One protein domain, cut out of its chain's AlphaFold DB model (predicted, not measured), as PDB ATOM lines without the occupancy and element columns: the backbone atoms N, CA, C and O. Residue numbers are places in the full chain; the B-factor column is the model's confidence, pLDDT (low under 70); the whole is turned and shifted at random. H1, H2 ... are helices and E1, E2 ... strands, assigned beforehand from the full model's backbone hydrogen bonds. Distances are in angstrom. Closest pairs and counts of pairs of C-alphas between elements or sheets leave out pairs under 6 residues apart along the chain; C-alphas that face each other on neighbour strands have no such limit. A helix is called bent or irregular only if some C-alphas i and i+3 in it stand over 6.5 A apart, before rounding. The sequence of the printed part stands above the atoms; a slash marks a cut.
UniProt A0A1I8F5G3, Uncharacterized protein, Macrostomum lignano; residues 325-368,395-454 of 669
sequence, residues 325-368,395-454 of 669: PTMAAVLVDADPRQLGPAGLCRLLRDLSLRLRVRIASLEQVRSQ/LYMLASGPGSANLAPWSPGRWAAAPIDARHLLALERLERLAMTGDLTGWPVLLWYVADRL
ATOM      1  N   PRO A 325     157.015 245.340 156.682       77.81
ATOM      2  CA  PRO A 325     156.911 244.876 158.054       77.81
ATOM      3  C   PRO A 325     155.438 244.766 158.454       77.81
ATOM      4  O   PRO A 325     154.685 245.742 158.374       77.81
ATOM      5  N   THR A 326     155.050 243.581 158.918       81.12
ATOM      6  CA  THR A 326     153.753 243.335 159.541       81.12
ATOM      7  C   THR A 326     153.725 243.978 160.922       81.12
ATOM      8  O   THR A 326     154.532 243.642 161.791       81.12
ATOM      9  N   MET A 327     152.797 244.909 161.135       86.06
ATOM     10  CA  MET A 327     152.651 245.646 162.389       86.06
ATOM     11  C   MET A 327     151.278 245.373 162.995       86.06
ATOM     12  O   MET A 327     150.262 245.571 162.327       86.06
ATOM     13  N   ALA A 328     151.224 245.004 164.273       89.00
ATOM     14  CA  ALA A 328     150.012 245.242 165.050       89.00
ATOM     15  C   ALA A 328     149.836 246.743 165.328       89.00
ATOM     16  O   ALA A 328     150.792 247.515 165.265       89.00
ATOM     17  N   ALA A 329     148.623 247.153 165.663       90.75
ATOM     18  CA  ALA A 329     148.285 248.496 166.092       90.75
ATOM     19  C   ALA A 329     147.057 248.461 167.008       90.75
ATOM     20  O   ALA A 329     146.146 247.652 166.832       90.75
ATOM     21  N   VAL A 330     147.024 249.387 167.965       93.19
ATOM     22  CA  VAL A 330     145.928 249.556 168.924       93.19
ATOM     23  C   VAL A 330     145.319 250.933 168.726       93.19
ATOM     24  O   VAL A 330     146.035 251.929 168.594       93.19
ATOM     25  N   LEU A 331     143.994 251.002 168.697       92.69
ATOM     26  CA  LEU A 331     143.265 252.259 168.683       92.69
ATOM     27  C   LEU A 331     142.735 252.527 170.091       92.69
ATOM     28  O   LEU A 331     141.830 251.843 170.555       92.69
ATOM     29  N   VAL A 332     143.322 253.510 170.771       93.62
ATOM     30  CA  VAL A 332     142.975 253.888 172.147       93.62
ATOM     31  C   VAL A 332     142.204 255.202 172.130       93.62
ATOM     32  O   VAL A 332     142.598 256.143 171.435       93.62
ATOM     33  N   ASP A 333     141.124 255.275 172.904       92.25
ATOM     34  CA  ASP A 333     140.371 256.501 173.156       92.25
ATOM     35  C   ASP A 333     141.114 257.417 174.139       92.25
ATOM     36  O   ASP A 333     140.779 257.510 175.318       92.25
ATOM     37  N   ALA A 334     142.167 258.066 173.646       89.81
ATOM     38  CA  ALA A 334     142.863 259.121 174.365       89.81
ATOM     39  C   ALA A 334     143.437 260.156 173.388       89.81
ATOM     40  O   ALA A 334     144.033 259.798 172.366       89.81
ATOM     41  N   ASP A 335     143.273 261.442 173.705       89.50
ATOM     42  CA  ASP A 335     143.913 262.535 172.967       89.50
ATOM     43  C   ASP A 335     145.354 262.722 173.480       89.50
ATOM     44  O   ASP A 335     145.547 263.074 174.651       89.50
ATOM     45  N   PRO A 336     146.387 262.530 172.635       87.94
ATOM     46  CA  PRO A 336     147.779 262.687 173.046       87.94
ATOM     47  C   PRO A 336     148.120 264.100 173.531       87.94
ATOM     48  O   PRO A 336     149.068 264.264 174.295       87.94
ATOM     49  N   ARG A 337     147.358 265.121 173.118       88.25
ATOM     50  CA  ARG A 337     147.553 266.506 173.572       88.25
ATOM     51  C   ARG A 337     147.044 266.729 174.994       88.25
ATOM     52  O   ARG A 337     147.629 267.526 175.714       88.25
ATOM     53  N   GLN A 338     145.991 266.018 175.394       91.19
ATOM     54  CA  GLN A 338     145.397 266.114 176.734       91.19
ATOM     55  C   GLN A 338     146.144 265.244 177.752       91.19
ATOM     56  O   GLN A 338     146.297 265.634 178.904       91.19
ATOM     57  N   LEU A 339     146.665 264.091 177.315       89.88
ATOM     58  CA  LEU A 339     147.537 263.220 178.114       89.88
ATOM     59  C   LEU A 339     148.836 263.905 178.568       89.88
ATOM     60  O   LEU A 339     149.374 263.577 179.629       89.88
ATOM     61  N   GLY A 340     149.374 264.796 177.733       91.06
ATOM     62  CA  GLY A 340     150.706 265.362 177.912       91.06
ATOM     63  C   GLY A 340     151.828 264.306 177.875       91.06
ATOM     64  O   GLY A 340     151.587 263.103 177.707       91.06
ATOM     65  N   PRO A 341     153.089 264.724 178.057       88.19
ATOM     66  CA  PRO A 341     154.242 263.834 177.924       88.19
ATOM     67  C   PRO A 341     154.281 262.729 178.979       88.19
ATOM     68  O   PRO A 341     154.556 261.573 178.665       88.19
ATOM     69  N   ALA A 342     153.957 263.059 180.231       88.69
ATOM     70  CA  ALA A 342     153.930 262.089 181.321       88.69
ATOM     71  C   ALA A 342     152.828 261.032 181.121       88.69
ATOM     72  O   ALA A 342     153.067 259.847 181.365       88.69
ATOM     73  N   GLY A 343     151.651 261.438 180.626       91.88
ATOM     74  CA  GLY A 343     150.561 260.524 180.287       91.88
ATOM     75  C   GLY A 343     150.919 259.593 179.128       91.88
ATOM     76  O   GLY A 343     150.686 258.390 179.224       91.88
ATOM     77  N   LEU A 344     151.560 260.113 178.077       92.00
ATOM     78  CA  LEU A 344     152.039 259.308 176.945       92.00
ATOM     79  C   LEU A 344     153.135 258.314 177.352       92.00
ATOM     80  O   LEU A 344     153.041 257.130 177.023       92.00
ATOM     81  N   CYS A 345     154.125 258.747 178.135       92.00
ATOM     82  CA  CYS A 345     155.133 257.851 178.704       92.00
ATOM     83  C   CYS A 345     154.494 256.751 179.569       92.00
ATOM     84  O   CYS A 345     154.908 255.595 179.489       92.00
ATOM     85  N   ARG A 346     153.471 257.074 180.373       93.06
ATOM     86  CA  ARG A 346     152.731 256.083 181.173       93.06
ATOM     87  C   ARG A 346     151.971 255.091 180.289       93.06
ATOM     88  O   ARG A 346     152.121 253.892 180.495       93.06
ATOM     89  N   LEU A 347     151.253 255.567 179.272       93.25
ATOM     90  CA  LEU A 347     150.529 254.727 178.313       93.25
ATOM     91  C   LEU A 347     151.459 253.720 177.612       93.25
ATOM     92  O   LEU A 347     151.153 252.530 177.552       93.25
ATOM     93  N   LEU A 348     152.619 254.178 177.130       92.12
ATOM     94  CA  LEU A 348     153.608 253.307 176.486       92.12
ATOM     95  C   LEU A 348     154.270 252.331 177.474       92.12
ATOM     96  O   LEU A 348     154.573 251.201 177.091       92.12
ATOM     97  N   ARG A 349     154.470 252.711 178.745       92.44
ATOM     98  CA  ARG A 349     154.936 251.786 179.798       92.44
ATOM     99  C   ARG A 349     153.894 250.707 180.102       92.44
ATOM    100  O   ARG A 349     154.260 249.537 180.157       92.44
ATOM    101  N   ASP A 350     152.622 251.073 180.242       92.88
ATOM    102  CA  ASP A 350     151.535 250.127 180.524       92.88
ATOM    103  C   ASP A 350     151.371 249.117 179.374       92.88
ATOM    104  O   ASP A 350     151.331 247.908 179.618       92.88
ATOM    105  N   LEU A 351     151.390 249.590 178.120       91.69
ATOM    106  CA  LEU A 351     151.418 248.738 176.924       91.69
ATOM    107  C   LEU A 351     152.660 247.833 176.893       91.69
ATOM    108  O   LEU A 351     152.541 246.630 176.661       91.69
ATOM    109  N   SER A 352     153.849 248.383 177.161       91.25
ATOM    110  CA  SER A 352     155.118 247.639 177.194       91.25
ATOM    111  C   SER A 352     155.089 246.492 178.210       91.25
ATOM    112  O   SER A 352     155.489 245.373 177.885       91.25
ATOM    113  N   LEU A 353     154.565 246.740 179.414       92.56
ATOM    114  CA  LEU A 353     154.439 245.741 180.477       92.56
ATOM    115  C   LEU A 353     153.414 244.654 180.126       92.56
ATOM    116  O   LEU A 353     153.726 243.465 180.218       92.56
ATOM    117  N   ARG A 354     152.211 245.049 179.692       92.75
ATOM    118  CA  ARG A 354     151.095 244.126 179.413       92.75
ATOM    119  C   ARG A 354     151.360 243.248 178.182       92.75
ATOM    120  O   ARG A 354     151.104 242.046 178.218       92.75
ATOM    121  N   LEU A 355     151.965 243.807 177.132       89.19
ATOM    122  CA  LEU A 355     152.327 243.081 175.904       89.19
ATOM    123  C   LEU A 355     153.696 242.379 175.980       89.19
ATOM    124  O   LEU A 355     154.015 241.567 175.115       89.19
ATOM    125  N   ARG A 356     154.507 242.674 177.007       90.38
ATOM    126  CA  ARG A 356     155.918 242.250 177.155       90.38
ATOM    127  C   ARG A 356     156.829 242.665 175.988       90.38
ATOM    128  O   ARG A 356     157.831 242.010 175.707       90.38
ATOM    129  N   VAL A 357     156.504 243.776 175.332       86.81
ATOM    130  CA  VAL A 357     157.294 244.382 174.249       86.81
ATOM    131  C   VAL A 357     158.155 245.503 174.835       86.81
ATOM    132  O   VAL A 357     157.725 246.191 175.758       86.81
ATOM    133  N   ARG A 358     159.375 245.731 174.328       86.94
ATOM    134  CA  ARG A 358     160.212 246.852 174.799       86.94
ATOM    135  C   ARG A 358     159.537 248.187 174.471       86.94
ATOM    136  O   ARG A 358     159.151 248.411 173.330       86.94
ATOM    137  N   ILE A 359     159.482 249.111 175.431       85.88
ATOM    138  CA  ILE A 359     158.902 250.451 175.215       85.88
ATOM    139  C   ILE A 359     159.532 251.193 174.020       85.88
ATOM    140  O   ILE A 359     158.835 251.869 173.278       85.88
ATOM    141  N   ALA A 360     160.832 250.990 173.780       81.00
ATOM    142  CA  ALA A 360     161.583 251.578 172.666       81.00
ATOM    143  C   ALA A 360     161.179 251.066 171.265       81.00
ATOM    144  O   ALA A 360     161.537 251.684 170.267       81.00
ATOM    145  N   SER A 361     160.466 249.938 171.172       81.75
ATOM    146  CA  SER A 361     159.896 249.432 169.912       81.75
ATOM    147  C   SER A 361     158.422 249.807 169.721       81.75
ATOM    148  O   SER A 361     157.850 249.484 168.687       81.75
ATOM    149  N   LEU A 362     157.803 250.497 170.685       85.25
ATOM    150  CA  LEU A 362     156.466 251.061 170.523       85.25
ATOM    151  C   LEU A 362     156.594 252.460 169.890       85.25
ATOM    152  O   LEU A 362     157.114 253.385 170.509       85.25
ATOM    153  N   GLU A 363     156.126 252.624 168.653       82.06
ATOM    154  CA  GLU A 363     155.877 253.934 168.043       82.06
ATOM    155  C   GLU A 363     154.517 254.489 168.506       82.06
ATOM    156  O   GLU A 363     153.648 253.756 168.983       82.06
ATOM    157  N   GLN A 364     154.304 255.791 168.310       82.44
ATOM    158  CA  GLN A 364     152.979 256.396 168.345       82.44
ATOM    159  C   GLN A 364     152.710 257.071 167.002       82.44
ATOM    160  O   GLN A 364     153.338 258.070 166.658       82.44
ATOM    161  N   VAL A 365     151.750 256.547 166.241       71.69
ATOM    162  CA  VAL A 365     151.350 257.139 164.958       71.69
ATOM    163  C   VAL A 365     150.064 257.946 165.131       71.69
ATOM    164  O   VAL A 365     149.010 257.395 165.451       71.69
ATOM    165  N   ARG A 366     150.130 259.256 164.867       64.38
ATOM    166  CA  ARG A 366     148.943 260.115 164.765       64.38
ATOM    167  C   ARG A 366     148.261 259.880 163.418       64.38
ATOM    168  O   ARG A 366     148.843 260.185 162.378       64.38
ATOM    169  N   SER A 367     147.008 259.425 163.410       51.41
ATOM    170  CA  SER A 367     146.210 259.508 162.183       51.41
ATOM    171  C   SER A 367     145.805 260.958 161.948       51.41
ATOM    172  O   SER A 367     145.225 261.616 162.813       51.41
ATOM    173  N   GLN A 368     146.096 261.464 160.755       47.41
ATOM    174  CA  GLN A 368     145.623 262.768 160.308       47.41
ATOM    175  C   GLN A 368     144.170 262.637 159.812       47.41
ATOM    176  O   GLN A 368     143.913 262.623 158.608       47.41
ATOM    177  N   LEU A 395     147.626 250.201 153.788       60.25
ATOM    178  CA  LEU A 395     147.749 249.183 154.827       60.25
ATOM    179  C   LEU A 395     146.864 248.006 154.423       60.25
ATOM    180  O   LEU A 395     145.648 248.175 154.306       60.25
ATOM    181  N   TYR A 396     147.461 246.834 154.213       76.00
ATOM    182  CA  TYR A 396     146.703 245.595 154.048       76.00
ATOM    183  C   TYR A 396     146.432 245.009 155.428       76.00
ATOM    184  O   TYR A 396     147.352 244.547 156.092       76.00
ATOM    185  N   MET A 397     145.179 245.080 155.874       82.00
ATOM    186  CA  MET A 397     144.758 244.535 157.163       82.00
ATOM    187  C   MET A 397     144.657 243.008 157.066       82.00
ATOM    188  O   MET A 397     143.867 242.498 156.275       82.00
ATOM    189  N   LEU A 398     145.469 242.307 157.856       86.31
ATOM    190  CA  LEU A 398     145.539 240.845 157.917       86.31
ATOM    191  C   LEU A 398     144.583 240.275 158.972       86.31
ATOM    192  O   LEU A 398     143.956 239.245 158.750       86.31
ATOM    193  N   ALA A 399     144.465 240.958 160.113       89.44
ATOM    194  CA  ALA A 399     143.581 240.593 161.214       89.44
ATOM    195  C   ALA A 399     143.083 241.850 161.936       89.44
ATOM    196  O   ALA A 399     143.737 242.897 161.900       89.44
ATOM    197  N   SER A 400     141.941 241.754 162.609       94.31
ATOM    198  CA  SER A 400     141.432 242.793 163.503       94.31
ATOM    199  C   SER A 400     140.425 242.221 164.488       94.31
ATOM    200  O   SER A 400     139.764 241.225 164.201       94.31
ATOM    201  N   GLY A 401     140.295 242.884 165.635       94.38
ATOM    202  CA  GLY A 401     139.304 242.544 166.645       94.38
ATOM    203  C   GLY A 401     138.817 243.775 167.414       94.38
ATOM    204  O   GLY A 401     139.431 244.849 167.344       94.38
ATOM    205  N   PRO A 402     137.683 243.644 168.122       95.81
ATOM    206  CA  PRO A 402     137.119 244.723 168.920       95.81
ATOM    207  C   PRO A 402     138.001 245.044 170.134       95.81
ATOM    208  O   PRO A 402     138.784 244.215 170.603       95.81
ATOM    209  N   GLY A 403     137.863 246.264 170.647       94.75
ATOM    210  CA  GLY A 403     138.311 246.619 171.991       94.75
ATOM    211  C   GLY A 403     137.143 246.700 172.981       94.75
ATOM    212  O   GLY A 403     136.009 246.363 172.649       94.75
ATOM    213  N   SER A 404     137.425 247.174 174.192       95.19
ATOM    214  CA  SER A 404     136.478 247.305 175.306       95.19
ATOM    215  C   SER A 404     135.514 248.500 175.233       95.19
ATOM    216  O   SER A 404     134.624 248.632 176.075       95.19
ATOM    217  N   ALA A 405     135.688 249.418 174.280       91.19
ATOM    218  CA  ALA A 405     134.897 250.643 174.199       91.19
ATOM    219  C   ALA A 405     133.520 250.407 173.549       91.19
ATOM    220  O   ALA A 405     133.395 250.352 172.328       91.19
ATOM    221  N   ASN A 406     132.467 250.361 174.370       82.25
ATOM    222  CA  ASN A 406     131.086 250.148 173.910       82.25
ATOM    223  C   ASN A 406     130.503 251.315 173.090       82.25
ATOM    224  O   ASN A 406     129.647 251.101 172.234       82.25
ATOM    225  N   LEU A 407     130.935 252.552 173.354       67.81
ATOM    226  CA  LEU A 407     130.484 253.757 172.653       67.81
ATOM    227  C   LEU A 407     131.650 254.731 172.486       67.81
ATOM    228  O   LEU A 407     132.275 255.141 173.461       67.81
ATOM    229  N   ALA A 408     131.906 255.139 171.247       53.72
ATOM    230  CA  ALA A 408     132.851 256.195 170.924       53.72
ATOM    231  C   ALA A 408     132.086 257.504 170.670       53.72
ATOM    232  O   ALA A 408     131.517 257.646 169.582       53.72
ATOM    233  N   PRO A 409     132.064 258.483 171.597       54.22
ATOM    234  CA  PRO A 409     131.701 259.838 171.205       54.22
ATOM    235  C   PRO A 409     132.704 260.296 170.137       54.22
ATOM    236  O   PRO A 409     133.913 260.146 170.310       54.22
ATOM    237  N   TRP A 410     132.220 260.792 168.996       47.38
ATOM    238  CA  TRP A 410     133.060 261.144 167.843       47.38
ATOM    239  C   TRP A 410     133.951 262.368 168.137       47.38
ATOM    240  O   TRP A 410     133.666 263.481 167.702       47.38
ATOM    241  N   SER A 411     135.056 262.169 168.864       43.97
ATOM    242  CA  SER A 411     136.085 263.186 169.098       43.97
ATOM    243  C   SER A 411     137.315 262.949 168.196       43.97
ATOM    244  O   SER A 411     137.931 261.878 168.249       43.97
ATOM    245  N   PRO A 412     137.709 263.919 167.346       41.56
ATOM    246  CA  PRO A 412     138.774 263.740 166.355       41.56
ATOM    247  C   PRO A 412     140.185 263.876 166.968       41.56
ATOM    248  O   PRO A 412     140.895 264.847 166.708       41.56
ATOM    249  N   GLY A 413     140.616 262.896 167.775       40.03
ATOM    250  CA  GLY A 413     141.928 262.945 168.455       40.03
ATOM    251  C   GLY A 413     142.573 261.621 168.903       40.03
ATOM    252  O   GLY A 413     143.682 261.645 169.421       40.03
ATOM    253  N   ARG A 414     141.924 260.472 168.696       52.22
ATOM    254  CA  ARG A 414     142.140 259.224 169.463       52.22
ATOM    255  C   ARG A 414     143.171 258.248 168.851       52.22
ATOM    256  O   ARG A 414     142.781 257.464 167.989       52.22
ATOM    257  N   TRP A 415     144.462 258.261 169.236       59.44
ATOM    258  CA  TRP A 415     145.483 257.381 168.598       59.44
ATOM    259  C   TRP A 415     146.682 256.961 169.479       59.44
ATOM    260  O   TRP A 415     147.424 257.806 169.987       59.44
ATOM    261  N   ALA A 416     146.963 255.648 169.531       50.41
ATOM    262  CA  ALA A 416     148.178 255.065 170.124       50.41
ATOM    263  C   ALA A 416     148.610 253.751 169.422       50.41
ATOM    264  O   ALA A 416     148.654 252.679 170.021       50.41
ATOM    265  N   ALA A 417     148.917 253.831 168.124       50.28
ATOM    266  CA  ALA A 417     149.299 252.668 167.320       50.28
ATOM    267  C   ALA A 417     150.768 252.254 167.537       50.28
ATOM    268  O   ALA A 417     151.657 252.784 166.871       50.28
ATOM    269  N   ALA A 418     150.995 251.288 168.430       52.88
ATOM    270  CA  ALA A 418     152.304 250.679 168.647       52.88
ATOM    271  C   ALA A 418     152.539 249.464 167.719       52.88
ATOM    272  O   ALA A 418     151.757 248.516 167.794       52.88
ATOM    273  N   PRO A 419     153.612 249.446 166.899       51.94
ATOM    274  CA  PRO A 419     153.949 248.343 166.017       51.94
ATOM    275  C   PRO A 419     154.510 247.183 166.832       51.94
ATOM    276  O   PRO A 419     155.677 247.164 167.223       51.94
ATOM    277  N   ILE A 420     153.668 246.186 167.078       58.50
ATOM    278  CA  ILE A 420     154.132 244.875 167.531       58.50
ATOM    279  C   ILE A 420     154.547 244.106 166.282       58.50
ATOM    280  O   ILE A 420     153.747 243.974 165.353       58.50
ATOM    281  N   ASP A 421     155.778 243.599 166.263       59.34
ATOM    282  CA  ASP A 421     156.218 242.641 165.251       59.34
ATOM    283  C   ASP A 421     155.354 241.377 165.361       59.34
ATOM    284  O   ASP A 421     155.435 240.642 166.355       59.34
ATOM    285  N   ALA A 422     154.519 241.147 164.343       53.62
ATOM    286  CA  ALA A 422     153.528 240.072 164.309       53.62
ATOM    287  C   ALA A 422     154.137 238.660 164.372       53.62
ATOM    288  O   ALA A 422     153.417 237.702 164.648       53.62
ATOM    289  N   ARG A 423     155.464 238.523 164.215       59.44
ATOM    290  CA  ARG A 423     156.207 237.283 164.512       59.44
ATOM    291  C   ARG A 423     155.990 236.795 165.952       59.44
ATOM    292  O   ARG A 423     156.131 235.606 166.226       59.44
ATOM    293  N   HIS A 424     155.592 237.677 166.870       66.00
ATOM    294  CA  HIS A 424     155.180 237.317 168.225       66.00
ATOM    295  C   HIS A 424     153.684 236.954 168.280       66.00
ATOM    296  O   HIS A 424     152.882 237.699 168.840       66.00
ATOM    297  N   LEU A 425     153.303 235.782 167.761       63.06
ATOM    298  CA  LEU A 425     151.912 235.288 167.815       63.06
ATOM    299  C   LEU A 425     151.337 235.285 169.251       63.06
ATOM    300  O   LEU A 425     150.213 235.724 169.476       63.06
ATOM    301  N   LEU A 426     152.154 234.918 170.248       77.44
ATOM    302  CA  LEU A 426     151.805 234.986 171.678       77.44
ATOM    303  C   LEU A 426     151.536 236.412 172.198       77.44
ATOM    304  O   LEU A 426     150.878 236.579 173.225       77.44
ATOM    305  N   ALA A 427     152.067 237.445 171.538       78.62
ATOM    306  CA  ALA A 427     151.762 238.836 171.864       78.62
ATOM    307  C   ALA A 427     150.440 239.285 171.227       78.62
ATOM    308  O   ALA A 427     149.731 240.068 171.850       78.62
ATOM    309  N   LEU A 428     150.077 238.763 170.048       86.12
ATOM    310  CA  LEU A 428     148.791 239.039 169.393       86.12
ATOM    311  C   LEU A 428     147.612 238.417 170.149       86.12
ATOM    312  O   LEU A 428     146.625 239.098 170.402       86.12
ATOM    313  N   GLU A 429     147.734 237.171 170.601       89.31
ATOM    314  CA  GLU A 429     146.675 236.537 171.397       89.31
ATOM    315  C   GLU A 429     146.447 237.278 172.732       89.31
ATOM    316  O   GLU A 429     145.317 237.492 173.172       89.31
ATOM    317  N   ARG A 430     147.528 237.744 173.373       91.31
ATOM    318  CA  ARG A 430     147.432 238.594 174.571       91.31
ATOM    319  C   ARG A 430     146.851 239.966 174.258       91.31
ATOM    320  O   ARG A 430     146.031 240.444 175.033       91.31
ATOM    321  N   LEU A 431     147.263 240.582 173.152       93.50
ATOM    322  CA  LEU A 431     146.722 241.852 172.676       93.50
ATOM    323  C   LEU A 431     145.201 241.769 172.546       93.50
ATOM    324  O   LEU A 431     144.511 242.623 173.089       93.50
ATOM    325  N   GLU A 432     144.697 240.730 171.885       94.81
ATOM    326  CA  GLU A 432     143.270 240.496 171.674       94.81
ATOM    327  C   GLU A 432     142.512 240.334 172.997       94.81
ATOM    328  O   GLU A 432     141.588 241.105 173.277       94.81
ATOM    329  N   ARG A 433     142.935 239.397 173.857       95.88
ATOM    330  CA  ARG A 433     142.278 239.161 175.156       95.88
ATOM    331  C   ARG A 433     142.251 240.421 176.029       95.88
ATOM    332  O   ARG A 433     141.223 240.729 176.631       95.88
ATOM    333  N   LEU A 434     143.365 241.154 176.100       96.12
ATOM    334  CA  LEU A 434     143.483 242.369 176.910       96.12
ATOM    335  C   LEU A 434     142.723 243.556 176.293       96.12
ATOM    336  O   LEU A 434     142.167 244.376 177.021       96.12
ATOM    337  N   ALA A 435     142.661 243.658 174.963       94.94
ATOM    338  CA  ALA A 435     141.896 244.702 174.282       94.94
ATOM    339  C   ALA A 435     140.394 244.554 174.542       94.94
ATOM    340  O   ALA A 435     139.738 245.554 174.832       94.94
ATOM    341  N   MET A 436     139.865 243.327 174.477       94.69
ATOM    342  CA  MET A 436     138.439 243.046 174.692       94.69
ATOM    343  C   MET A 436     138.018 243.200 176.157       94.69
ATOM    344  O   MET A 436     136.970 243.773 176.435       94.69
ATOM    345  N   THR A 437     138.841 242.734 177.101       95.50
ATOM    346  CA  THR A 437     138.575 242.879 178.549       95.50
ATOM    347  C   THR A 437     138.725 244.315 179.054       95.50
ATOM    348  O   THR A 437     138.215 244.648 180.118       95.50
ATOM    349  N   GLY A 438     139.423 245.176 178.307       94.56
ATOM    350  CA  GLY A 438     139.806 246.520 178.744       94.56
ATOM    351  C   GLY A 438     141.111 246.551 179.537       94.56
ATOM    352  O   GLY A 438     141.691 247.620 179.708       94.56
ATOM    353  N   ASP A 439     141.657 245.389 179.900       95.38
ATOM    354  CA  ASP A 439     142.938 245.234 180.585       95.38
ATOM    355  C   ASP A 439     144.168 245.431 179.678       95.38
ATOM    356  O   ASP A 439     145.249 244.909 179.960       95.38
ATOM    357  N   LEU A 440     144.074 246.223 178.608       93.12
ATOM    358  CA  LEU A 440     145.232 246.591 177.786       93.12
ATOM    359  C   LEU A 440     145.832 247.948 178.168       93.12
ATOM    360  O   LEU A 440     147.050 248.107 178.105       93.12
ATOM    361  N   THR A 441     145.016 248.923 178.573       91.31
ATOM    362  CA  THR A 441     145.487 250.255 178.996       91.31
ATOM    363  C   THR A 441     144.557 250.842 180.059       91.31
ATOM    364  O   THR A 441     143.446 250.362 180.232       91.31
ATOM    365  N   GLY A 442     144.963 251.921 180.736       90.50
ATOM    366  CA  GLY A 442     144.054 252.703 181.593       90.50
ATOM    367  C   GLY A 442     142.988 253.519 180.839       90.50
ATOM    368  O   GLY A 442     142.355 254.377 181.446       90.50
ATOM    369  N   TRP A 443     142.828 253.301 179.531       92.56
ATOM    370  CA  TRP A 443     141.949 254.032 178.618       92.56
ATOM    371  C   TRP A 443     141.118 253.046 177.775       92.56
ATOM    372  O   TRP A 443     141.581 251.929 177.515       92.56
ATOM    373  N   PRO A 444     139.917 253.427 177.302       93.19
ATOM    374  CA  PRO A 444     139.096 252.548 176.475       93.19
ATOM    375  C   PRO A 444     139.806 252.177 175.168       93.19
ATOM    376  O   PRO A 444     140.321 253.044 174.456       93.19
ATOM    377  N   VAL A 445     139.816 250.890 174.819       94.88
ATOM    378  CA  VAL A 445     140.335 250.423 173.527       94.88
ATOM    379  C   VAL A 445     139.173 250.348 172.547       94.88
ATOM    380  O   VAL A 445     138.159 249.727 172.833       94.88
ATOM    381  N   LEU A 446     139.310 250.978 171.386       93.31
ATOM    382  CA  LEU A 446     138.283 250.998 170.344       93.31
ATOM    383  C   LEU A 446     138.347 249.742 169.475       93.31
ATOM    384  O   LEU A 446     137.341 249.080 169.244       93.31
ATOM    385  N   LEU A 447     139.545 249.418 168.993       94.69
ATOM    386  CA  LEU A 447     139.839 248.226 168.201       94.69
ATOM    387  C   LEU A 447     141.343 247.956 168.205       94.69
ATOM    388  O   LEU A 447     142.147 248.844 168.508       94.69
ATOM    389  N   TRP A 448     141.726 246.758 167.792       94.81
ATOM    390  CA  TRP A 448     143.100 246.427 167.429       94.81
ATOM    391  C   TRP A 448     143.126 245.824 166.021       94.81
ATOM    392  O   TRP A 448     142.131 245.274 165.542       94.81
ATOM    393  N   TYR A 449     144.252 245.960 165.325       92.62
ATOM    394  CA  TYR A 449     144.443 245.364 164.004       92.62
ATOM    395  C   TYR A 449     145.898 244.989 163.755       92.62
ATOM    396  O   TYR A 449     146.806 245.545 164.363       92.62
ATOM    397  N   VAL A 450     146.113 244.062 162.829       91.75
ATOM    398  CA  VAL A 450     147.415 243.699 162.273       91.75
ATOM    399  C   VAL A 450     147.388 244.034 160.793       91.75
ATOM    400  O   VAL A 450     146.441 243.667 160.097       91.75
ATOM    401  N   ALA A 451     148.396 244.752 160.308       87.06
ATOM    402  CA  ALA A 451     148.494 245.131 158.907       87.06
ATOM    403  C   ALA A 451     149.939 245.162 158.405       87.06
ATOM    404  O   ALA A 451     150.851 245.579 159.123       87.06
ATOM    405  N   ASP A 452     150.129 244.809 157.136       83.38
ATOM    406  CA  ASP A 452     151.405 245.011 156.454       83.38
ATOM    407  C   ASP A 452     151.572 246.475 156.058       83.38
ATOM    408  O   ASP A 452     150.715 247.082 155.397       83.38
ATOM    409  N   ARG A 453     152.706 247.059 156.456       73.19
ATOM    410  CA  ARG A 453     153.066 248.429 156.095       73.19
ATOM    411  C   ARG A 453     153.727 248.441 154.722       73.19
ATOM    412  O   ARG A 453     154.936 248.236 154.623       73.19
ATOM    413  N   LEU A 454     152.964 248.758 153.671       63.94
ATOM    414  CA  LEU A 454     153.533 248.991 152.340       63.94
ATOM    415  C   LEU A 454     154.434 250.231 152.333       63.94
ATOM    416  O   LEU A 454     154.014 251.338 151.996       63.94
TER     417      LEU A 454
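This is residues 325 to 368 and 395 to 454 of the 669 residues of an uncharacterized protein of Macrostomum lignano (UniProt A0A1I8F5G3). A twisted sheet of three strands has one helix, H2, lying over one face and running along its strands, while the longer helix H1 lies beyond the E1 edge of the sheet and not on it. A long link, residues 403 to 424, loops out past one end of the sheet and folds back between E1 and H1 to reach H2. The printed part has 104 residues with two named helices and three named strands, in the order E1 H1 E2 H2 E3; the sheet runs E1, E3, E2, antiparallel throughout, and the class is mixed, helices and strands. The whole is compact and rounded, with a radius of gyration of the C-alphas of 12.6 A and spans of 33 by 28 by 26 A.

In the sheet, E1 is residues 326 to 332, 19.7 A long, and begins at C-alpha 326 at (153.753, 243.335, 159.541). E3 is residues 445 to 453, 21.7 A long, bends by 54 degrees at residue 450 and ends at C-alpha 453 at (153.066, 248.429, 156.095). E2 is residues 395 to 402, 18.2 A long, and bends by 76 degrees at residue 398. H2 is residues 425 to 437, 18.7 A long. H1 is residues 336 to 355, 20.3 A long, and begins at C-alpha 336 at (147.779, 262.687, 173.046). H1 is irregular, with C-alphas 338 and 341 9.2 A apart, and has a kink of 77 degrees near residue 343.

E3 is the inner strand, and E1 and E2 are the edge strands. E1 and E3 are antiparallel at 159 degrees, with N 329 and O 449 within hydrogen-bond range at 2.8 A. E3 and E2 are antiparallel at 157 degrees, with N 450 and O 399 at 2.8 A. H2 is on one face of the sheet, making two layers, a helix on one face of a sheet. Its height over the sheet is 9.5 A, and it lies over E3 and E2, along the strands, at 1 degrees to E3 on the local plane. The closest C-alphas of H2 and E3 are those of Ala 435 and Val 445, 6.0 A apart. H1 and H2 only just touch, with 3 pairs of C-alphas within 8 A. H1 takes part with residue 355 alone and H2 with residues 427 to 431 alone; the closest C-alphas, those of Leu 355 and Ala 427, are 5.9 A apart. The two helices run opposite ways at a steep tilt of 55 degrees, though the line of H1 is a rough one. H1 and E3 are apart. Of the O i to N i+4 pairs, 14 of 16 in H1 and 8 of 9 in H2 are within hydrogen-bond range.

The C-alphas of Pro 409 and Arg 423 are the two farthest apart, at 34.0 A. Residues 369 to 394 are not printed, and C-alphas 368 and 395 are 14.8 A apart across the cut, which falls in the link from H1 to E2. The link from E1 to H1 is tight, that from H2 to E3 is short, and that from E2 to H2 is long, with 22 residues. The mean pLDDT of the printed part is 81.5; 24 residues are under 70, namely 366 to 368, 395, 407 to 425 and 454.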